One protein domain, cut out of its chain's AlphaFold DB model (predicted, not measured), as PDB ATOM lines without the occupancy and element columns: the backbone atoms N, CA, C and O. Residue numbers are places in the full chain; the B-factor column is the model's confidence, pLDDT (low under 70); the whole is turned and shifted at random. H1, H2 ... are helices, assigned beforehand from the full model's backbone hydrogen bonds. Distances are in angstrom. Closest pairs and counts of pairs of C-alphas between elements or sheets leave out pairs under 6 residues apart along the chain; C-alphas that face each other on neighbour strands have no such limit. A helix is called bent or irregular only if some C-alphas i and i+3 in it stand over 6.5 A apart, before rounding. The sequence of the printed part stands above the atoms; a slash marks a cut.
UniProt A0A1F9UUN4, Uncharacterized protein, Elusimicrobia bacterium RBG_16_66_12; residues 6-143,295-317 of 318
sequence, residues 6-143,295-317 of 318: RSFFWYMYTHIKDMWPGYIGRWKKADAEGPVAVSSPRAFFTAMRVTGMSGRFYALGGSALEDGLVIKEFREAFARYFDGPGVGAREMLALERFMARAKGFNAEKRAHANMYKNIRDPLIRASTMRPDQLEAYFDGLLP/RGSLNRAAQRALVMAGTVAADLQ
ATOM      1  N   ARG A   6     108.053 112.202 144.006       45.00
ATOM      2  CA  ARG A   6     107.586 112.578 142.669       45.00
ATOM      3  C   ARG A   6     108.665 113.208 141.777       45.00
ATOM      4  O   ARG A   6     108.833 112.741 140.657       45.00
ATOM      5  N   SER A   7     109.416 114.211 142.247       48.19
ATOM      6  CA  SER A   7     110.520 114.809 141.467       48.19
ATOM      7  C   SER A   7     111.657 113.808 141.247       48.19
ATOM      8  O   SER A   7     112.240 113.746 140.166       48.19
ATOM      9  N   PHE A   8     111.935 112.988 142.266       54.38
ATOM     10  CA  PHE A   8     112.920 111.912 142.187       54.38
ATOM     11  C   PHE A   8     112.485 110.816 141.208       54.38
ATOM     12  O   PHE A   8     113.245 110.457 140.316       54.38
ATOM     13  N   PHE A   9     111.246 110.335 141.319       56.50
ATOM     14  CA  PHE A   9     110.682 109.336 140.417       56.50
ATOM     15  C   PHE A   9     110.645 109.839 138.977       56.50
ATOM     16  O   PHE A   9     111.076 109.120 138.092       56.50
ATOM     17  N   TRP A  10     110.217 111.076 138.721       55.84
ATOM     18  CA  TRP A  10     110.213 111.630 137.366       55.84
ATOM     19  C   TRP A  10     111.618 111.622 136.752       55.84
ATOM     20  O   TRP A  10     111.856 110.950 135.752       55.84
ATOM     21  N   TYR A  11     112.588 112.267 137.402       55.66
ATOM     22  CA  TYR A  11     113.930 112.387 136.834       55.66
ATOM     23  C   TYR A  11     114.619 111.023 136.631       55.66
ATOM     24  O   TYR A  11     115.347 110.819 135.657       55.66
ATOM     25  N   MET A  12     114.355 110.071 137.532       61.41
ATOM     26  CA  MET A  12     114.951 108.734 137.513       61.41
ATOM     27  C   MET A  12     114.209 107.734 136.621       61.41
ATOM     28  O   MET A  12     114.833 106.803 136.132       61.41
ATOM     29  N   TYR A  13     112.898 107.869 136.423       61.19
ATOM     30  CA  TYR A  13     112.081 106.870 135.728       61.19
ATOM     31  C   TYR A  13     111.615 107.358 134.358       61.19
ATOM     32  O   TYR A  13     111.864 106.675 133.368       61.19
ATOM     33  N   THR A  14     110.994 108.541 134.260       59.28
ATOM     34  CA  THR A  14     110.367 108.987 132.999       59.28
ATOM     35  C   THR A  14     111.404 109.282 131.920       59.28
ATOM     36  O   THR A  14     111.261 108.814 130.799       59.28
ATOM     37  N   HIS A  15     112.510 109.941 132.268       64.81
ATOM     38  CA  HIS A  15     113.616 110.141 131.325       64.81
ATOM     39  C   HIS A  15     114.306 108.830 130.931       64.81
ATOM     40  O   HIS A  15     114.827 108.703 129.828       64.81
ATOM     41  N   ILE A  16     114.349 107.846 131.831       70.69
ATOM     42  CA  ILE A  16     115.081 106.599 131.592       70.69
ATOM     43  C   ILE A  16     114.295 105.664 130.683       70.69
ATOM     44  O   ILE A  16     114.898 105.112 129.762       70.69
ATOM     45  N   LYS A  17     112.975 105.545 130.885       69.75
ATOM     46  CA  LYS A  17     112.124 104.738 130.003       69.75
ATOM     47  C   LYS A  17     112.173 105.208 128.549       69.75
ATOM     48  O   LYS A  17     112.142 104.374 127.660       69.75
ATOM     49  N   ASP A  18     112.331 106.511 128.308       69.94
ATOM     50  CA  ASP A  18     112.336 107.061 126.947       69.94
ATOM     51  C   ASP A  18     113.736 106.998 126.305       69.94
ATOM     52  O   ASP A  18     113.875 106.810 125.098       69.94
ATOM     53  N   MET A  19     114.805 107.098 127.104       81.00
ATOM     54  CA  MET A  19     116.180 107.022 126.598       81.00
ATOM     55  C   MET A  19     116.657 105.589 126.340       81.00
ATOM     56  O   MET A  19     117.478 105.368 125.443       81.00
ATOM     57  N   TRP A  20     116.196 104.627 127.147       89.38
ATOM     58  CA  TRP A  20     116.674 103.247 127.096       89.38
ATOM     59  C   TRP A  20     116.423 102.565 125.741       89.38
ATOM     60  O   TRP A  20     117.407 102.075 125.184       89.38
ATOM     61  N   PRO A  21     115.212 102.598 125.142       89.50
ATOM     62  CA  PRO A  21     114.945 101.966 123.846       89.50
ATOM     63  C   PRO A  21     115.891 102.444 122.740       89.50
ATOM     64  O   PRO A  21     116.460 101.639 122.003       89.50
ATOM     65  N   GLY A  22     116.141 103.756 122.669       90.38
ATOM     66  CA  GLY A  22     117.070 104.324 121.692       90.38
ATOM     67  C   GLY A  22     118.524 103.912 121.940       90.38
ATOM     68  O   GLY A  22     119.267 103.662 120.991       90.38
ATOM     69  N   TYR A  23     118.946 103.830 123.205       92.81
ATOM     70  CA  TYR A  23     120.284 103.361 123.568       92.81
ATOM     71  C   TYR A  23     120.481 101.877 123.239       92.81
ATOM     72  O   TYR A  23     121.425 101.530 122.528       92.81
ATOM     73  N   ILE A  24     119.581 101.007 123.712       94.62
ATOM     74  CA  ILE A  24     119.705  99.560 123.518       94.62
ATOM     75  C   ILE A  24     119.525  99.172 122.050       94.62
ATOM     76  O   ILE A  24     120.198  98.258 121.585       94.62
ATOM     77  N   GLY A  25     118.699  99.901 121.291       94.12
ATOM     78  CA  GLY A  25     118.572  99.720 119.845       94.12
ATOM     79  C   GLY A  25     119.887  99.972 119.100       94.12
ATOM     80  O   GLY A  25     120.277  99.162 118.263       94.12
ATOM     81  N   ARG A  26     120.622 101.043 119.442       94.62
ATOM     82  CA  ARG A  26     121.952 101.306 118.858       94.62
ATOM     83  C   ARG A  26     122.966 100.231 119.227       94.62
ATOM     84  O   ARG A  26     123.708  99.789 118.359       94.62
ATOM     85  N   TRP A  27     122.974  99.800 120.487       95.75
ATOM     86  CA  TRP A  27     123.866  98.730 120.929       95.75
ATOM     87  C   TRP A  27     123.578  97.411 120.199       95.75
ATOM     88  O   TRP A  27     124.499  96.817 119.655       95.75
ATOM     89  N   LYS A  28     122.304  96.999 120.097       95.12
ATOM     90  CA  LYS A  28     121.891  95.782 119.369       95.12
ATOM     91  C   LYS A  28     122.276  95.838 117.891       95.12
ATOM     92  O   LYS A  28     122.655  94.827 117.316       95.12
ATOM     93  N   LYS A  29     122.179  97.020 117.276       94.38
ATOM     94  CA  LYS A  29     122.635  97.225 115.901       94.38
ATOM     95  C   LYS A  29     124.147  97.014 115.777       94.38
ATOM     96  O   LYS A  29     124.568  96.305 114.875       94.38
ATOM     97  N   ALA A  30     124.940  97.592 116.678       92.19
ATOM     98  CA  ALA A  30     126.390  97.404 116.672       92.19
ATOM     99  C   ALA A  30     126.786  95.933 116.895       92.19
ATOM    100  O   ALA A  30     127.662  95.444 116.193       92.19
ATOM    101  N   ASP A  31     126.093  95.232 117.798       94.69
ATOM    102  CA  ASP A  31     126.277  93.797 118.076       94.69
ATOM    103  C   ASP A  31     125.984  92.918 116.853       94.69
ATOM    104  O   ASP A  31     126.726  91.991 116.539       94.69
ATOM    105  N   ALA A  32     124.949  93.264 116.082       93.69
ATOM    106  CA  ALA A  32     124.652  92.594 114.819       93.69
ATOM    107  C   ALA A  32     125.713  92.849 113.725       93.69
ATOM    108  O   ALA A  32     125.836  92.055 112.795       93.69
ATOM    109  N   GLU A  33     126.469  93.946 113.816       92.38
ATOM    110  CA  GLU A  33     127.506  94.345 112.851       92.38
ATOM    111  C   GLU A  33     128.921  93.873 113.247       92.38
ATOM    112  O   GLU A  33     129.858  94.006 112.451       92.38
ATOM    113  N   GLY A  34     129.106  93.342 114.461       91.25
ATOM    114  CA  GLY A  34     130.384  92.840 114.960       91.25
ATOM    115  C   GLY A  34     130.534  92.962 116.481       91.25
ATOM    116  O   GLY A  34     129.570  93.256 117.182       91.25
ATOM    117  N   PRO A  35     131.753  92.757 117.019       91.25
ATOM    118  CA  PRO A  35     132.003  92.908 118.447       91.25
ATOM    119  C   PRO A  35     131.610  94.303 118.941       91.25
ATOM    120  O   PRO A  35     131.917  95.311 118.302       91.25
ATOM    121  N   VAL A  36     130.966  94.364 120.104       92.94
ATOM    122  CA  VAL A  36     130.623  95.613 120.797       92.94
ATOM    123  C   VAL A  36     131.699  96.013 121.794       92.94
ATOM    124  O   VAL A  36     132.360  95.164 122.379       92.94
ATOM    125  N   ALA A  37     131.831  97.317 122.044       93.81
ATOM    126  CA  ALA A  37     132.761  97.863 123.032       93.81
ATOM    127  C   ALA A  37     132.436  97.495 124.492       93.81
ATOM    128  O   ALA A  37     133.332  97.472 125.331       93.81
ATOM    129  N   VAL A  38     131.161  97.241 124.802       96.25
ATOM    130  CA  VAL A  38     130.658  96.994 126.163       96.25
ATOM    131  C   VAL A  38     129.792  95.740 126.158       96.25
ATOM    132  O   VAL A  38     128.759  95.725 125.489       96.25
ATOM    133  N   SER A  39     130.160  94.728 126.948       92.62
ATOM    134  CA  SER A  39     129.425  93.457 127.061       92.62
ATOM    135  C   SER A  39     128.087  93.600 127.798       92.62
ATOM    136  O   SER A  39     127.121  92.890 127.527       92.62
ATOM    137  N   SER A  40     128.022  94.543 128.744       93.94
ATOM    138  CA  SER A  40     126.912  94.709 129.688       93.94
ATOM    139  C   SER A  40     126.236  96.081 129.537       93.94
ATOM    140  O   SER A  40     126.352  96.940 130.422       93.94
ATOM    141  N   PRO A  41     125.485  96.322 128.441       93.69
ATOM    142  CA  PRO A  41     124.970  97.647 128.083       93.69
ATOM    143  C   PRO A  41     124.057  98.258 129.147       93.69
ATOM    144  O   PRO A  41     124.138  99.460 129.402       93.69
ATOM    145  N   ARG A  42     123.215  97.451 129.810       92.75
ATOM    146  CA  ARG A  42     122.309  97.928 130.872       92.75
ATOM    147  C   ARG A  42     123.071  98.373 132.117       92.75
ATOM    148  O   ARG A  42     122.742  99.411 132.694       92.75
ATOM    149  N   ALA A  43     124.086  97.610 132.523       90.81
ATOM    150  CA  ALA A  43     124.902  97.930 133.691       90.81
ATOM    151  C   ALA A  43     125.690  99.225 133.463       90.81
ATOM    152  O   ALA A  43     125.656 100.123 134.308       90.81
ATOM    153  N   PHE A  44     126.309  99.360 132.288       93.38
ATOM    154  CA  PHE A  44     127.017 100.573 131.901       93.38
ATOM    155  C   PHE A  44     126.084 101.788 131.804       93.38
ATOM    156  O   PHE A  44     126.348 102.814 132.432       93.38
ATOM    157  N   PHE A  45     124.961 101.670 131.085       91.38
ATOM    158  CA  PHE A  45     123.980 102.751 130.963       91.38
ATOM    159  C   PHE A  45     123.490 103.202 132.340       91.38
ATOM    160  O   PHE A  45     123.496 104.392 132.644       91.38
ATOM    161  N   THR A  46     123.153 102.249 133.212       86.75
ATOM    162  CA  THR A  46     122.745 102.528 134.591       86.75
ATOM    163  C   THR A  46     123.818 103.300 135.353       86.75
ATOM    164  O   THR A  46     123.513 104.318 135.974       86.75
ATOM    165  N   ALA A  47     125.078 102.863 135.278       85.19
ATOM    166  CA  ALA A  47     126.190 103.544 135.930       85.19
ATOM    167  C   ALA A  47     126.358 104.982 135.414       85.19
ATOM    168  O   ALA A  47     126.398 105.911 136.219       85.19
ATOM    169  N   MET A  48     126.367 105.184 134.094       86.06
ATOM    170  CA  MET A  48     126.513 106.510 133.481       86.06
ATOM    171  C   MET A  48     125.342 107.437 133.790       86.06
ATOM    172  O   MET A  48     125.548 108.634 134.011       86.06
ATOM    173  N   ARG A  49     124.113 106.908 133.846       81.19
ATOM    174  CA  ARG A  49     122.952 107.677 134.296       81.19
ATOM    175  C   ARG A  49     123.151 108.105 135.737       81.19
ATOM    176  O   ARG A  49     123.111 109.299 135.994       81.19
ATOM    177  N   VAL A  50     123.427 107.184 136.657       75.50
ATOM    178  CA  VAL A  50     123.620 107.523 138.076       75.50
ATOM    179  C   VAL A  50     124.725 108.566 138.255       75.50
ATOM    180  O   VAL A  50     124.471 109.603 138.862       75.50
ATOM    181  N   THR A  51     125.889 108.380 137.631       73.62
ATOM    182  CA  THR A  51     126.985 109.363 137.645       73.62
ATOM    183  C   THR A  51     126.549 110.723 137.081       73.62
ATOM    184  O   THR A  51     126.784 111.764 137.694       73.62
ATOM    185  N   GLY A  52     125.842 110.742 135.947       66.12
ATOM    186  CA  GLY A  52     125.328 111.969 135.340       66.12
ATOM    187  C   GLY A  52     124.274 112.700 136.176       66.12
ATOM    188  O   GLY A  52     124.164 113.923 136.093       66.12
ATOM    189  N   MET A  53     123.504 111.965 136.974       61.19
ATOM    190  CA  MET A  53     122.499 112.511 137.880       61.19
ATOM    191  C   MET A  53     123.153 113.075 139.141       61.19
ATOM    192  O   MET A  53     122.838 114.197 139.521       61.19
ATOM    193  N   SER A  54     124.143 112.384 139.707       56.75
ATOM    194  CA  SER A  54     124.936 112.876 140.840       56.75
ATOM    195  C   SER A  54     125.774 114.124 140.514       56.75
ATOM    196  O   SER A  54     126.021 114.924 141.413       56.75
ATOM    197  N   GLY A  55     126.172 114.324 139.247       48.00
ATOM    198  CA  GLY A  55     126.931 115.506 138.799       48.00
ATOM    199  C   GLY A  55     126.107 116.711 138.336       48.00
ATOM    200  O   GLY A  55     126.646 117.812 138.258       48.00
ATOM    201  N   ARG A  56     124.812 116.529 138.032       46.25
ATOM    202  CA  ARG A  56     123.899 117.606 137.582       46.25
ATOM    203  C   ARG A  56     122.816 117.946 138.620       46.25
ATOM    204  O   ARG A  56     122.288 119.050 138.600       46.25
ATOM    205  N   PHE A  57     122.507 117.026 139.536       45.91
ATOM    206  CA  PHE A  57     121.446 117.136 140.542       45.91
ATOM    207  C   PHE A  57     122.028 116.760 141.909       45.91
ATOM    208  O   PHE A  57     121.854 115.649 142.410       45.91
ATOM    209  N   TYR A  58     122.724 117.717 142.521       41.38
ATOM    210  CA  TYR A  58     123.472 117.581 143.777       41.38
ATOM    211  C   TYR A  58     122.624 117.106 144.984       41.38
ATOM    212  O   TYR A  58     123.159 116.764 146.036       41.38
ATOM    213  N   ALA A  59     121.295 117.041 144.844       38.72
ATOM    214  CA  ALA A  59     120.337 116.816 145.928       38.72
ATOM    215  C   ALA A  59     120.290 115.371 146.418       38.72
ATOM    216  O   ALA A  59     119.647 115.078 147.423       38.72
ATOM    217  N   LEU A  60     120.948 114.463 145.699       42.41
ATOM    218  CA  LEU A  60     120.758 113.026 145.850       42.41
ATOM    219  C   LEU A  60     122.069 112.265 146.109       42.41
ATOM    220  O   LEU A  60     122.096 111.039 146.036       42.41
ATOM    221  N   GLY A  61     123.146 112.982 146.436       41.41
ATOM    222  CA  GLY A  61     124.481 112.437 146.695       41.41
ATOM    223  C   GLY A  61     125.498 113.044 145.735       41.41
ATOM    224  O   GLY A  61     125.349 112.931 144.519       41.41
ATOM    225  N   GLY A  62     126.510 113.715 146.287       46.91
ATOM    226  CA  GLY A  62     127.488 114.451 145.491       46.91
ATOM    227  C   GLY A  62     128.396 113.511 144.702       46.91
ATOM    228  O   GLY A  62     128.995 112.595 145.279       46.91
ATOM    229  N   SER A  63     128.515 113.751 143.396       49.94
ATOM    230  CA  SER A  63     129.659 113.282 142.615       49.94
ATOM    231  C   SER A  63     130.866 114.203 142.844       49.94
ATOM    232  O   SER A  63     130.774 115.218 143.544       49.94
ATOM    233  N   ALA A  64     132.026 113.826 142.322       53.09
ATOM    234  CA  ALA A  64     133.248 114.567 142.565       53.09
ATOM    235  C   ALA A  64     133.301 115.853 141.729       53.09
ATOM    236  O   ALA A  64     133.233 115.798 140.516       53.09
ATOM    237  N   LEU A  65     133.416 117.024 142.352       56.94
ATOM    238  CA  LEU A  65     133.290 118.309 141.636       56.94
ATOM    239  C   LEU A  65     134.596 118.816 141.027       56.94
ATOM    240  O   LEU A  65     134.599 119.767 140.250       56.94
ATOM    241  N   GLU A  66     135.697 118.180 141.401       69.88
ATOM    242  CA  GLU A  66     137.026 118.504 140.920       69.88
ATOM    243  C   GLU A  66     137.321 117.698 139.662       69.88
ATOM    244  O   GLU A  66     137.218 116.469 139.673       69.88
ATOM    245  N   ASP A  67     137.755 118.375 138.599       74.25
ATOM    246  CA  ASP A  67     138.020 117.757 137.296       74.25
ATOM    247  C   ASP A  67     138.920 116.517 137.399       74.25
ATOM    248  O   ASP A  67     138.686 115.524 136.715       74.25
ATOM    249  N   GLY A  68     139.920 116.530 138.290       77.62
ATOM    250  CA  GLY A  68     140.804 115.380 138.514       77.62
ATOM    251  C   GLY A  68     140.073 114.137 139.032       77.62
ATOM    252  O   GLY A  68     140.367 113.022 138.600       77.62
ATOM    253  N   LEU A  69     139.087 114.317 139.912       76.38
ATOM    254  CA  LEU A  69     138.268 113.220 140.418       76.38
ATOM    255  C   LEU A  69     137.231 112.763 139.382       76.38
ATOM    256  O   LEU A  69     136.981 111.564 139.283       76.38
ATOM    257  N   VAL A  70     136.687 113.682 138.574       78.62
ATOM    258  CA  VAL A  70     135.808 113.343 137.439       78.62
ATOM    259  C   VAL A  70     136.544 112.463 136.427       78.62
ATOM    260  O   VAL A  70     136.036 111.417 136.029       78.62
ATOM    261  N   ILE A  71     137.768 112.852 136.054       87.00
ATOM    262  CA  ILE A  71     138.638 112.076 135.155       87.00
ATOM    263  C   ILE A  71     138.896 110.685 135.733       87.00
ATOM    264  O   ILE A  71     138.755 109.689 135.026       87.00
ATOM    265  N   LYS A  72     139.240 110.601 137.024       86.75
ATOM    266  CA  LYS A  72     139.464 109.317 137.694       86.75
ATOM    267  C   LYS A  72     138.219 108.424 137.640       86.75
ATOM    268  O   LYS A  72     138.338 107.261 137.267       86.75
ATOM    269  N   GLU A  73     137.043 108.963 137.962       85.25
ATOM    270  CA  GLU A  73     135.779 108.213 137.945       85.25
ATOM    271  C   GLU A  73     135.467 107.652 136.549       85.25
ATOM    272  O   GLU A  73     135.102 106.483 136.416       85.25
ATOM    273  N   PHE A  74     135.648 108.446 135.489       89.88
ATOM    274  CA  PHE A  74     135.390 107.980 134.124       89.88
ATOM    275  C   PHE A  74     136.448 107.021 133.587       89.88
ATOM    276  O   PHE A  74     136.094 106.101 132.851       89.88
ATOM    277  N   ARG A  75     137.713 107.168 133.995       93.19
ATOM    278  CA  ARG A  75     138.762 106.180 133.714       93.19
ATOM    279  C   ARG A  75     138.413 104.822 134.318       93.19
ATOM    280  O   ARG A  75     138.475 103.803 133.635       93.19
ATOM    281  N   GLU A  76     138.006 104.809 135.587       91.44
ATOM    282  CA  GLU A  76     137.574 103.590 136.280       91.44
ATOM    283  C   GLU A  76     136.322 102.988 135.629       91.44
ATOM    284  O   GLU A  76     136.225 101.771 135.480       91.44
ATOM    285  N   ALA A  77     135.375 103.825 135.194       91.06
ATOM    286  CA  ALA A  77     134.201 103.360 134.467       91.06
ATOM    287  C   ALA A  77     134.563 102.739 133.110       91.06
ATOM    288  O   ALA A  77     134.020 101.689 132.771       91.06
ATOM    289  N   PHE A  78     135.483 103.345 132.353       95.25
ATOM    290  CA  PHE A  78     135.944 102.777 131.089       95.25
ATOM    291  C   PHE A  78     136.609 101.420 131.318       95.25
ATOM    292  O   PHE A  78     136.154 100.426 130.763       95.25
ATOM    293  N   ALA A  79     137.592 101.349 132.220       94.94
ATOM    294  CA  ALA A  79     138.294 100.106 132.542       94.94
ATOM    295  C   ALA A  79     137.357  98.987 133.031       94.94
ATOM    296  O   ALA A  79     137.633  97.811 132.820       94.94
ATOM    297  N   ARG A  80     136.254  99.346 133.697       94.88
ATOM    298  CA  ARG A  80     135.280  98.386 134.222       94.88
ATOM    299  C   ARG A  80     134.300  97.860 133.178       94.88
ATOM    300  O   ARG A  80     133.865  96.721 133.309       94.88
ATOM    301  N   TYR A  81     133.850  98.707 132.254       96.06
ATOM    302  CA  TYR A  81     132.707  98.390 131.391       96.06
ATOM    303  C   TYR A  81     133.057  98.249 129.914       96.06
ATOM    304  O   TYR A  81     132.285  97.624 129.199       96.06
ATOM    305  N   PHE A  82     134.160  98.831 129.446       97.06
ATOM    306  CA  PHE A  82     134.624  98.654 128.073       97.06
ATOM    307  C   PHE A  82     135.479  97.386 127.992       97.06
ATOM    308  O   PHE A  82     136.701  97.429 127.895       97.06
ATOM    309  N   ASP A  83     134.795  96.254 128.123       95.56
ATOM    310  CA  ASP A  83     135.335  94.899 128.252       95.56
ATOM    311  C   ASP A  83     135.106  94.043 126.993       95.56
ATOM    312  O   ASP A  83     135.323  92.832 126.999       95.56
ATOM    313  N   GLY A  84     134.646  94.673 125.911       93.00
ATOM    314  CA  GLY A  84     134.380  94.019 124.641       93.00
ATOM    315  C   GLY A  84     135.638  93.482 123.943       93.00
ATOM    316  O   GLY A  84     136.716  94.074 124.070       93.00
ATOM    317  N   PRO A  85     135.529  92.403 123.141       91.69
ATOM    318  CA  PRO A  85     136.654  91.889 122.363       91.69
ATOM    319  C   PRO A  85     137.237  92.965 121.438       91.69
ATOM    320  O   PRO A  85     136.527  93.511 120.603       91.69
ATOM    321  N   GLY A  86     138.536  93.249 121.561       89.75
ATOM    322  CA  GLY A  86     139.217  94.272 120.758       89.75
ATOM    323  C   GLY A  86     139.302  95.654 121.411       89.75
ATOM    324  O   GLY A  86     139.898  96.547 120.816       89.75
ATOM    325  N   VAL A  87     138.767  95.836 122.623       94.69
ATOM    326  CA  VAL A  87     139.084  97.002 123.459       94.69
ATOM    327  C   VAL A  87     140.365  96.736 124.249       94.69
ATOM    328  O   VAL A  87     140.489  95.707 124.915       94.69
ATOM    329  N   GLY A  88     141.313  97.673 124.224       92.56
ATOM    330  CA  GLY A  88     142.541  97.561 125.002       92.56
ATOM    331  C   GLY A  88     143.250  98.888 125.262       92.56
ATOM    332  O   GLY A  88     142.642  99.950 125.418       92.56
ATOM    333  N   ALA A  89     144.580  98.819 125.353       94.38
ATOM    334  CA  ALA A  89     145.423  99.956 125.718       94.38
ATOM    335  C   ALA A  89     145.323 101.127 124.726       94.38
ATOM    336  O   ALA A  89     145.438 102.284 125.129       94.38
ATOM    337  N   ARG A  90     145.086 100.835 123.443       95.56
ATOM    338  CA  ARG A  90     144.964 101.841 122.385       95.56
ATOM    339  C   ARG A  90     143.743 102.735 122.599       95.56
ATOM    340  O   ARG A  90     143.872 103.956 122.617       95.56
ATOM    341  N   GLU A  91     142.580 102.140 122.841       96.00
ATOM    342  CA  GLU A  91     141.326 102.862 123.070       96.00
ATOM    343  C   GLU A  91     141.361 103.622 124.402       96.00
ATOM    344  O   GLU A  91     140.892 104.758 124.474       96.00
ATOM    345  N   MET A  92     141.994 103.046 125.433       95.75
ATOM    346  CA  MET A  92     142.256 103.750 126.691       95.75
ATOM    347  C   MET A  92     143.148 104.981 126.474       95.75
ATOM    348  O   MET A  92     142.855 106.053 126.996       95.75
ATOM    349  N   LEU A  93     144.215 104.872 125.679       96.69
ATOM    350  CA  LEU A  93     145.089 106.011 125.392       96.69
ATOM    351  C   LEU A  93     144.347 107.115 124.622       96.69
ATOM    352  O   LEU A  93     144.525 108.295 124.926       96.69
ATOM    353  N   ALA A  94     143.484 106.749 123.671       96.50
ATOM    354  CA  ALA A  94     142.627 107.700 122.964       96.50
ATOM    355  C   ALA A  94     141.651 108.411 123.921       96.50
ATOM    356  O   ALA A  94     141.491 109.634 123.852       96.50
ATOM    357  N   LEU A  95     141.066 107.678 124.877       96.38
ATOM    358  CA  LEU A  95     140.249 108.257 125.943       96.38
ATOM    359  C   LEU A  95     141.054 109.241 126.806       96.38
ATOM    360  O   LEU A  95     140.565 110.333 127.088       96.38
ATOM    361  N   GLU A  96     142.278 108.898 127.215       95.88
ATOM    362  CA  GLU A  96     143.133 109.794 128.006       95.88
ATOM    363  C   GLU A  96     143.467 111.085 127.245       95.88
ATOM    364  O   GLU A  96     143.347 112.179 127.807       95.88
ATOM    365  N   ARG A  97     143.803 110.988 125.948       94.94
ATOM    366  CA  ARG A  97     144.006 112.164 125.081       94.94
ATOM    367  C   ARG A  97     142.752 113.038 125.030       94.94
ATOM    368  O   ARG A  97     142.839 114.261 125.144       94.94
ATOM    369  N   PHE A  98     141.580 112.420 124.907       94.50
ATOM    370  CA  PHE A  98     140.301 113.120 124.939       94.50
ATOM    371  C   PHE A  98     140.023 113.791 126.293       94.50
ATOM    372  O   PHE A  98     139.647 114.963 126.326       94.50
ATOM    373  N   MET A  99     140.242 113.104 127.415       93.25
ATOM    374  CA  MET A  99     140.034 113.677 128.748       93.25
ATOM    375  C   MET A  99     140.987 114.846 129.026       93.25
ATOM    376  O   MET A  99     140.587 115.812 129.679       93.25
ATOM    377  N   ALA A 100     142.211 114.814 128.488       90.62
ATOM    378  CA  ALA A 100     143.133 115.945 128.536       90.62
ATOM    379  C   ALA A 100     142.584 117.167 127.774       90.62
ATOM    380  O   ALA A 100     142.573 118.269 128.328       90.62
ATOM    381  N   ARG A 101     142.042 116.973 126.559       89.19
ATOM    382  CA  ARG A 101     141.345 118.036 125.805       89.19
ATOM    383  C   ARG A 101     140.127 118.565 126.565       89.19
ATOM    384  O   ARG A 101     139.964 119.773 126.706       89.19
ATOM    385  N   ALA A 102     139.305 117.675 127.124       87.81
ATOM    386  CA  ALA A 102     138.126 118.051 127.904       87.81
ATOM    387  C   ALA A 102     138.481 118.888 129.143       87.81
ATOM    388  O   ALA A 102     137.761 119.831 129.471       87.81
ATOM    389  N   LYS A 103     139.605 118.574 129.804       85.69
ATOM    390  CA  LYS A 103     140.133 119.353 130.930       85.69
ATOM    391  C   LYS A 103     140.551 120.760 130.493       85.69
ATOM    392  O   LYS A 103     140.167 121.719 131.154       85.69
ATOM    393  N   GLY A 104     141.288 120.881 129.385       80.38
ATOM    394  CA  GLY A 104     141.664 122.179 128.807       80.38
ATOM    395  C   GLY A 104     140.437 123.034 128.492       80.38
ATOM    396  O   GLY A 104     140.282 124.121 129.042       80.38
ATOM    397  N   PHE A 105     139.492 122.465 127.741       78.44
ATOM    398  CA  PHE A 105     138.236 123.118 127.362       78.44
ATOM    399  C   PHE A 105     137.395 123.589 128.564       78.44
ATOM    400  O   PHE A 105     136.697 124.602 128.496       78.44
ATOM    401  N   ASN A 106     137.421 122.861 129.684       76.25
ATOM    402  CA  ASN A 106     136.645 123.221 130.872       76.25
ATOM    403  C   ASN A 106     137.299 124.238 131.794       76.25
ATOM    404  O   ASN A 106     136.557 124.996 132.428       76.25
ATOM    405  N   ALA A 107     138.633 124.277 131.862       69.94
ATOM    406  CA  ALA A 107     139.359 125.271 132.652       69.94
ATOM    407  C   ALA A 107     138.905 126.701 132.303       69.94
ATOM    408  O   ALA A 107     138.833 127.581 133.159       69.94
ATOM    409  N   GLU A 108     138.497 126.905 131.054       60.41
ATOM    410  CA  GLU A 108     138.066 128.196 130.529       60.41
ATOM    411  C   GLU A 108     136.589 128.498 130.765       60.41
ATOM    412  O   GLU A 108     136.201 129.655 130.923       60.41
ATOM    413  N   LYS A 109     135.750 127.461 130.846       56.19
ATOM    414  CA  LYS A 109     134.290 127.600 130.910       56.19
ATOM    415  C   LYS A 109     133.722 127.811 132.314       56.19
ATOM    416  O   LYS A 109     132.501 127.873 132.457       56.19
ATOM    417  N   ARG A 110     134.567 127.917 133.352       53.62
ATOM    418  CA  ARG A 110     134.201 128.220 134.761       53.62
ATOM    419  C   ARG A 110     133.029 127.382 135.312       53.62
ATOM    420  O   ARG A 110     132.319 127.783 136.238       53.62
ATOM    421  N   ALA A 111     132.781 126.201 134.739       56.16
ATOM    422  CA  ALA A 111     131.587 125.416 135.009       56.16
ATOM    423  C   ALA A 111     131.883 123.946 135.304       56.16
ATOM    424  O   ALA A 111     131.786 123.102 134.425       56.16
ATOM    425  N   HIS A 112     132.158 123.637 136.576       52.47
ATOM    426  CA  HIS A 112     132.449 122.291 137.097       52.47
ATOM    427  C   HIS A 112     131.509 121.161 136.611       52.47
ATOM    428  O   HIS A 112     131.955 120.044 136.373       52.47
ATOM    429  N   ALA A 113     130.214 121.427 136.389       56.81
ATOM    430  CA  ALA A 113     129.271 120.411 135.893       56.81
ATOM    431  C   ALA A 113     129.482 120.034 134.408       56.81
ATOM    432  O   ALA A 113     129.031 118.974 133.962       56.81
ATOM    433  N   ASN A 114     130.192 120.864 133.633       68.06
ATOM    434  CA  ASN A 114     130.464 120.593 132.224       68.06
ATOM    435  C   ASN A 114     131.441 119.428 132.043       68.06
ATOM    436  O   ASN A 114     131.362 118.756 131.022       68.06
ATOM    437  N   MET A 115     132.312 119.122 133.016       75.69
ATOM    438  CA  MET A 115     133.264 118.000 132.909       75.69
ATOM    439  C   MET A 115     132.559 116.658 132.864       75.69
ATOM    440  O   MET A 115     132.830 115.845 131.981       75.69
ATOM    441  N   TYR A 116     131.559 116.482 133.727       76.81
ATOM    442  CA  TYR A 116     130.705 115.303 133.681       76.81
ATOM    443  C   TYR A 116     129.998 115.161 132.344       76.81
ATOM    444  O   TYR A 116     130.034 114.083 131.764       76.81
ATOM    445  N   LYS A 117     129.370 116.228 131.838       76.94
ATOM    446  CA  LYS A 117     128.667 116.177 130.549       76.94
ATOM    447  C   LYS A 117     129.630 115.862 129.403       76.94
ATOM    448  O   LYS A 117     129.353 114.963 128.611       76.94
ATOM    449  N   ASN A 118     130.757 116.572 129.356       81.75
ATOM    450  CA  ASN A 118     131.730 116.467 128.280       81.75
ATOM    451  C   ASN A 118     132.310 115.064 128.181       81.75
ATOM    452  O   ASN A 118     132.511 114.642 127.060       81.75
ATOM    453  N   ILE A 119     132.520 114.334 129.283       87.69
ATOM    454  CA  ILE A 119     133.059 112.961 129.235       87.69
ATOM    455  C   ILE A 119     131.949 111.899 129.167       87.69
ATOM    456  O   ILE A 119     132.037 110.963 128.369       87.69
ATOM    457  N   ARG A 120     130.877 112.042 129.958       87.25
ATOM    458  CA  ARG A 120     129.786 111.056 130.037       87.25
ATOM    459  C   ARG A 120     129.106 110.838 128.696       87.25
ATOM    460  O   ARG A 120     128.885 109.694 128.316       87.25
ATOM    461  N   ASP A 121     128.701 111.913 128.021       86.94
ATOM    462  CA  ASP A 121     127.889 111.789 126.808       86.94
ATOM    463  C   ASP A 121     128.675 111.097 125.687       86.94
ATOM    464  O   ASP A 121     128.137 110.171 125.070       86.94
ATOM    465  N   PRO A 122     129.968 111.416 125.484       92.00
ATOM    466  CA  PRO A 122     130.803 110.624 124.607       92.00
ATOM    467  C   PRO A 122     130.977 109.168 125.008       92.00
ATOM    468  O   PRO A 122     130.921 108.324 124.120       92.00
ATOM    469  N   LEU A 123     131.133 108.854 126.298       94.25
ATOM    470  CA  LEU A 123     131.214 107.465 126.764       94.25
ATOM    471  C   LEU A 123     129.910 106.687 126.521       94.25
ATOM    472  O   LEU A 123     129.963 105.536 126.101       94.25
ATOM    473  N   ILE A 124     128.743 107.315 126.714       92.62
ATOM    474  CA  ILE A 124     127.433 106.722 126.380       92.62
ATOM    475  C   ILE A 124     127.320 106.420 124.884       92.62
ATOM    476  O   ILE A 124     126.704 105.431 124.496       92.62
ATOM    477  N   ARG A 125     127.877 107.276 124.023       93.75
ATOM    478  CA  ARG A 125     127.893 107.017 122.581       93.75
ATOM    479  C   ARG A 125     128.877 105.904 122.230       93.75
ATOM    480  O   ARG A 125     128.482 104.963 121.547       93.75
ATOM    481  N   ALA A 126     130.103 105.988 122.742       95.88
ATOM    482  CA  ALA A 126     131.173 105.020 122.527       95.88
ATOM    483  C   ALA A 126     130.768 103.593 122.926       95.88
ATOM    484  O   ALA A 126     131.095 102.647 122.220       95.88
ATOM    485  N   SER A 127     129.986 103.421 123.996       96.19
ATOM    486  CA  SER A 127     129.530 102.090 124.423       96.19
ATOM    487  C   SER A 127     128.595 101.394 123.434       96.19
ATOM    488  O   SER A 127     128.352 100.200 123.569       96.19
ATOM    489  N   THR A 128     128.051 102.132 122.464       95.00
ATOM    490  CA  THR A 128     127.197 101.611 121.386       95.00
ATOM    491  C   THR A 128     127.930 101.528 120.045       95.00
ATOM    492  O   THR A 128     127.286 101.397 119.011       95.00
ATOM    493  N   MET A 129     129.259 101.657 120.052       94.19
ATOM    494  CA  MET A 129     130.113 101.571 118.865       94.19
ATOM    495  C   MET A 129     130.903 100.264 118.871       94.19
ATOM    496  O   MET A 129     131.059  99.606 119.908       94.19
ATOM    497  N   ARG A 130     131.432  99.908 117.702       93.62
ATOM    498  CA  ARG A 130     132.403  98.822 117.597       93.62
ATOM    499  C   ARG A 130     133.765  99.267 118.158       93.62
ATOM    500  O   ARG A 130     134.114 100.444 118.021       93.62
ATOM    501  N   PRO A 131     134.560  98.356 118.745       94.06
ATOM    502  CA  PRO A 131     135.880  98.657 119.302       94.06
ATOM    503  C   PRO A 131     136.833  99.337 118.315       94.06
ATOM    504  O   PRO A 131     137.526 100.283 118.681       94.06
ATOM    505  N   ASP A 132     136.814  98.921 117.045       93.75
ATOM    506  CA  ASP A 132     137.673  99.459 115.982       93.75
ATOM    507  C   ASP A 132     137.398 100.935 115.647       93.75
ATOM    508  O   ASP A 132     138.234 101.596 115.035       93.75
ATOM    509  N   GLN A 133     136.255 101.473 116.075       95.69
ATOM    510  CA  GLN A 133     135.863 102.866 115.853       95.69
ATOM    511  C   GLN A 133     136.197 103.783 117.036       95.69
ATOM    512  O   GLN A 133     136.115 105.006 116.899       95.69
ATOM    513  N   LEU A 134     136.539 103.225 118.201       95.94
ATOM    514  CA  LEU A 134     136.660 103.989 119.444       95.94
ATOM    515  C   LEU A 134     137.810 104.994 119.417       95.94
ATOM    516  O   LEU A 134     137.624 106.126 119.856       95.94
ATOM    517  N   GLU A 135     138.975 104.609 118.896       96.12
ATOM    518  CA  GLU A 135     140.137 105.501 118.827       96.12
ATOM    519  C   GLU A 135     139.831 106.741 117.980       96.12
ATOM    520  O   GLU A 135     139.885 107.862 118.487       96.12
ATOM    521  N   ALA A 136     139.420 106.534 116.726       96.25
ATOM    522  CA  ALA A 136     139.064 107.620 115.817       96.25
ATOM    523  C   ALA A 136     137.929 108.488 116.383       96.25
ATOM    524  O   ALA A 136     137.947 109.712 116.244       96.25
ATOM    525  N   TYR A 137     136.960 107.865 117.063       96.50
ATOM    526  CA  TYR A 137     135.895 108.587 117.741       96.50
ATOM    527  C   TYR A 137     136.438 109.497 118.847       96.50
ATOM    528  O   TYR A 137     136.161 110.693 118.810       96.50
ATOM    529  N   PHE A 138     137.219 108.979 119.802       96.62
ATOM    530  CA  PHE A 138     137.750 109.785 120.907       96.62
ATOM    531  C   PHE A 138     138.722 110.868 120.431       96.62
ATOM    532  O   PHE A 138     138.670 111.997 120.931       96.62
ATOM    533  N   ASP A 139     139.569 110.572 119.446       94.62
ATOM    534  CA  ASP A 139     140.496 111.550 118.876       94.62
ATOM    535  C   ASP A 139     139.788 112.677 118.117       94.62
ATOM    536  O   ASP A 139     140.231 113.822 118.188       94.62
ATOM    537  N   GLY A 140     138.635 112.398 117.504       92.06
ATOM    538  CA  GLY A 140     137.793 113.412 116.867       92.06
ATOM    539  C   GLY A 140     136.973 114.280 117.833       92.06
ATOM    540  O   GLY A 140     136.311 115.226 117.398       92.06
ATOM    541  N   LEU A 141     136.961 113.986 119.139       91.38
ATOM    542  CA  LEU A 141     136.201 114.767 120.117       91.38
ATOM    543  C   LEU A 141     136.963 115.997 120.602       91.38
ATOM    544  O   LEU A 141     138.125 115.919 121.001       91.38
ATOM    545  N   LEU A 142     136.214 117.103 120.695       85.19
ATOM    546  CA  LEU A 142     136.698 118.418 121.130       85.19
ATOM    547  C   LEU A 142     137.957 118.847 120.359       85.19
ATOM    548  O   LEU A 142     138.990 119.096 120.978       85.19
ATOM    549  N   PRO A 143     137.889 118.913 119.018       84.75
ATOM    550  CA  PRO A 143     139.030 119.361 118.242       84.75
ATOM    551  C   PRO A 143     139.255 120.874 118.476       84.75
ATOM    552  O   PRO A 143     138.303 121.575 118.853       84.75
ATOM    553  N   ARG A 295     125.914 106.842 153.925       65.38
ATOM    554  CA  ARG A 295     124.624 107.330 153.432       65.38
ATOM    555  C   ARG A 295     124.674 107.717 151.951       65.38
ATOM    556  O   ARG A 295     123.747 107.395 151.212       65.38
ATOM    557  N   GLY A 296     125.784 108.292 151.487       65.81
ATOM    558  CA  GLY A 296     126.040 108.523 150.065       65.81
ATOM    559  C   GLY A 296     126.067 107.226 149.246       65.81
ATOM    560  O   GLY A 296     125.466 107.162 148.174       65.81
ATOM    561  N   SER A 297     126.691 106.168 149.767       68.94
ATOM    562  CA  SER A 297     126.704 104.838 149.143       68.94
ATOM    563  C   SER A 297     125.311 104.205 149.075       68.94
ATOM    564  O   SER A 297     124.929 103.691 148.023       68.94
ATOM    565  N   LEU A 298     124.521 104.300 150.150       71.81
ATOM    566  CA  LEU A 298     123.132 103.821 150.177       71.81
ATOM    567  C   LEU A 298     122.248 104.568 149.168       71.81
ATOM    568  O   LEU A 298     121.497 103.939 148.422       71.81
ATOM    569  N   ASN A 299     122.390 105.893 149.073       68.75
ATOM    570  CA  ASN A 299     121.671 106.693 148.080       68.75
ATOM    571  C   ASN A 299     122.034 106.270 146.648       68.75
ATOM    572  O   ASN A 299     121.146 106.108 145.810       68.75
ATOM    573  N   ARG A 300     123.321 106.016 146.371       71.25
ATOM    574  CA  ARG A 300     123.768 105.521 145.058       71.25
ATOM    575  C   ARG A 300     123.234 104.127 144.737       71.25
ATOM    576  O   ARG A 300     122.883 103.865 143.587       71.25
ATOM    577  N   ALA A 301     123.133 103.242 145.725       75.88
ATOM    578  CA  ALA A 301     122.525 101.927 145.542       75.88
ATOM    579  C   ALA A 301     121.030 102.041 145.190       75.88
ATOM    580  O   ALA A 301     120.590 101.457 144.199       75.88
ATOM    581  N   ALA A 302     120.275 102.862 145.928       75.81
ATOM    582  CA  ALA A 302     118.861 103.117 145.646       75.81
ATOM    583  C   ALA A 302     118.649 103.727 144.249       75.81
ATOM    584  O   ALA A 302     117.750 103.318 143.515       75.81
ATOM    585  N   GLN A 303     119.516 104.656 143.839       74.25
ATOM    586  CA  GLN A 303     119.492 105.226 142.492       74.25
ATOM    587  C   GLN A 303     119.706 104.163 141.417       74.25
ATOM    588  O   GLN A 303     118.926 104.093 140.471       74.25
ATOM    589  N   ARG A 304     120.735 103.318 141.563       78.06
ATOM    590  CA  ARG A 304     121.003 102.229 140.611       78.06
ATOM    591  C   ARG A 304     119.810 101.287 140.487       78.06
ATOM    592  O   ARG A 304     119.445 100.950 139.366       78.06
ATOM    593  N   ALA A 305     119.189 100.918 141.608       79.44
ATOM    594  CA  ALA A 305     118.006 100.061 141.615       79.44
ATOM    595  C   ALA A 305     116.842 100.684 140.825       79.44
ATOM    596  O   ALA A 305     116.223 100.008 140.009       79.44
ATOM    597  N   LEU A 306     116.588 101.984 141.000       76.31
ATOM    598  CA  LEU A 306     115.519 102.686 140.285       76.31
ATOM    599  C   LEU A 306     115.790 102.839 138.790       76.31
ATOM    600  O   LEU A 306     114.885 102.610 137.989       76.31
ATOM    601  N   VAL A 307     117.022 103.185 138.401       79.38
ATOM    602  CA  VAL A 307     117.394 103.231 136.980       79.38
ATOM    603  C   VAL A 307     117.219 101.859 136.341       79.38
ATOM    604  O   VAL A 307     116.632 101.749 135.267       79.38
ATOM    605  N   MET A 308     117.692 100.811 137.016       83.31
ATOM    606  CA  MET A 308     117.583  99.444 136.526       83.31
ATOM    607  C   MET A 308     116.118  99.026 136.372       83.31
ATOM    608  O   MET A 308     115.741  98.549 135.302       83.31
ATOM    609  N   ALA A 309     115.272  99.298 137.370       81.12
ATOM    610  CA  ALA A 309     113.831  99.067 137.282       81.12
ATOM    611  C   ALA A 309     113.192  99.826 136.105       81.12
ATOM    612  O   ALA A 309     112.377  99.258 135.385       81.12
ATOM    613  N   GLY A 310     113.605 101.076 135.858       77.31
ATOM    614  CA  GLY A 310     113.165 101.860 134.701       77.31
ATOM    615  C   GLY A 310     113.536 101.219 133.362       77.31
ATOM    616  O   GLY A 310     112.687 101.121 132.482       77.31
ATOM    617  N   THR A 311     114.772 100.726 133.220       83.50
ATOM    618  CA  THR A 311     115.193 100.019 131.994       83.50
ATOM    619  C   THR A 311     114.435  98.704 131.785       83.50
ATOM    620  O   THR A 311     114.037  98.417 130.663       83.50
ATOM    621  N   VAL A 312     114.169  97.940 132.852       85.12
ATOM    622  CA  VAL A 312     113.385  96.692 132.778       85.12
ATOM    623  C   VAL A 312     111.931  96.978 132.406       85.12
ATOM    624  O   VAL A 312     111.374  96.303 131.550       85.12
ATOM    625  N   ALA A 313     111.316  97.999 133.007       80.81
ATOM    626  CA  ALA A 313     109.950  98.390 132.673       80.81
ATOM    627  C   ALA A 313     109.815  98.836 131.209       80.81
ATOM    628  O   ALA A 313     108.811  98.528 130.577       80.81
ATOM    629  N   ALA A 314     110.823  99.528 130.670       79.81
ATOM    630  CA  ALA A 314     110.847  99.927 129.265       79.81
ATOM    631  C   ALA A 314     110.953  98.725 128.313       79.81
ATOM    632  O   ALA A 314     110.314  98.736 127.267       79.81
ATOM    633  N   ASP A 315     111.697  97.678 128.683       83.81
ATOM    634  CA  ASP A 315     111.760  96.441 127.892       83.81
ATOM    635  C   ASP A 315     110.414  95.697 127.851       83.81
ATOM    636  O   ASP A 315     110.122  95.042 126.862       83.81
ATOM    637  N   LEU A 316     109.586  95.805 128.900       80.19
ATOM    638  CA  LEU A 316     108.253  95.183 128.965       80.19
ATOM    639  C   LEU A 316     107.173  95.938 128.168       80.19
ATOM    640  O   LEU A 316     106.048  95.456 128.061       80.19
ATOM    641  N   GLN A 317     107.483  97.140 127.676       67.94
ATOM    642  CA  GLN A 317     106.580  97.969 126.866       67.94
ATOM    643  C   GLN A 317     106.880  97.887 125.359       67.94
ATOM    644  O   GLN A 317     106.162  98.512 124.576       67.94
TER     645      GLN A 317
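This is residues 6 to 143 and 295 to 317 of the 318 residues of an uncharacterized protein of Elusimicrobia bacterium RBG_16_66_12 (UniProt A0A1F9UUN4). H2, H3, H4 and H5 form an up-and-down bundle, each running against the one before it in the chain. H7 crosses H2 on one side of the bundle, with H1a packed on H7; H6 packs on H4 at the other side, and H1b passes the end where H2 begins. The printed part has 161 residues with seven named helices, H1 to H7 in that order, and no named strand: all helix. It is compact, radius of gyration of the C-alphas 15.6 A, spanning 42 by 41 by 23 A, only just flat.

H1, residues 6 to 33, was assigned as one helix by its hydrogen bonds but is bent: C-alphas 18 and 21 are 6.5 A apart. Its arms are H1a, residues 6 to 18, from C-alpha 6 at (107.586, 112.578, 142.669), and H1b, residues 21 to 33. H2 is residues 41 to 56, 22.1 A; H3, 67 to 81; H4, 89 to 108, 29.6 A; H5, 113 to 126. H6, 131 to 139, is irregular: C-alphas 132 and 135 are 7.1 A apart. H7, 295 to 315, 30.6 A, ends at C-alpha 315, (111.760, 96.441, 127.892).

H5, the hub, touches H2, closest C-alphas Gly 55 and Ala 113, 6.2 A, at a shallow tilt of 13 degrees, opposite ways. H4 touches H6, closest C-alphas Glu 91 and Glu 135, 5.1 A. H7 touches H2, closest C-alphas Thr 46 and Val 307, 5.9 A, at a steep tilt of 50 degrees. Every O i to N i+4 pair is within hydrogen-bond range in H1b, H2, H3 and H7, against 6 of 9 in H1a, 15 of 16 in H4, 9 of 10 in H5 and 3 of 5 in H6.

C-alphas 108 and 316 are farthest apart, 44.5 A. Residues 144 to 294 are not printed; C-alphas 143 and 295 are 39.9 A apart. No link printed whole is long. pLDDT is under 70 in 40 residues, among them 52 to 66.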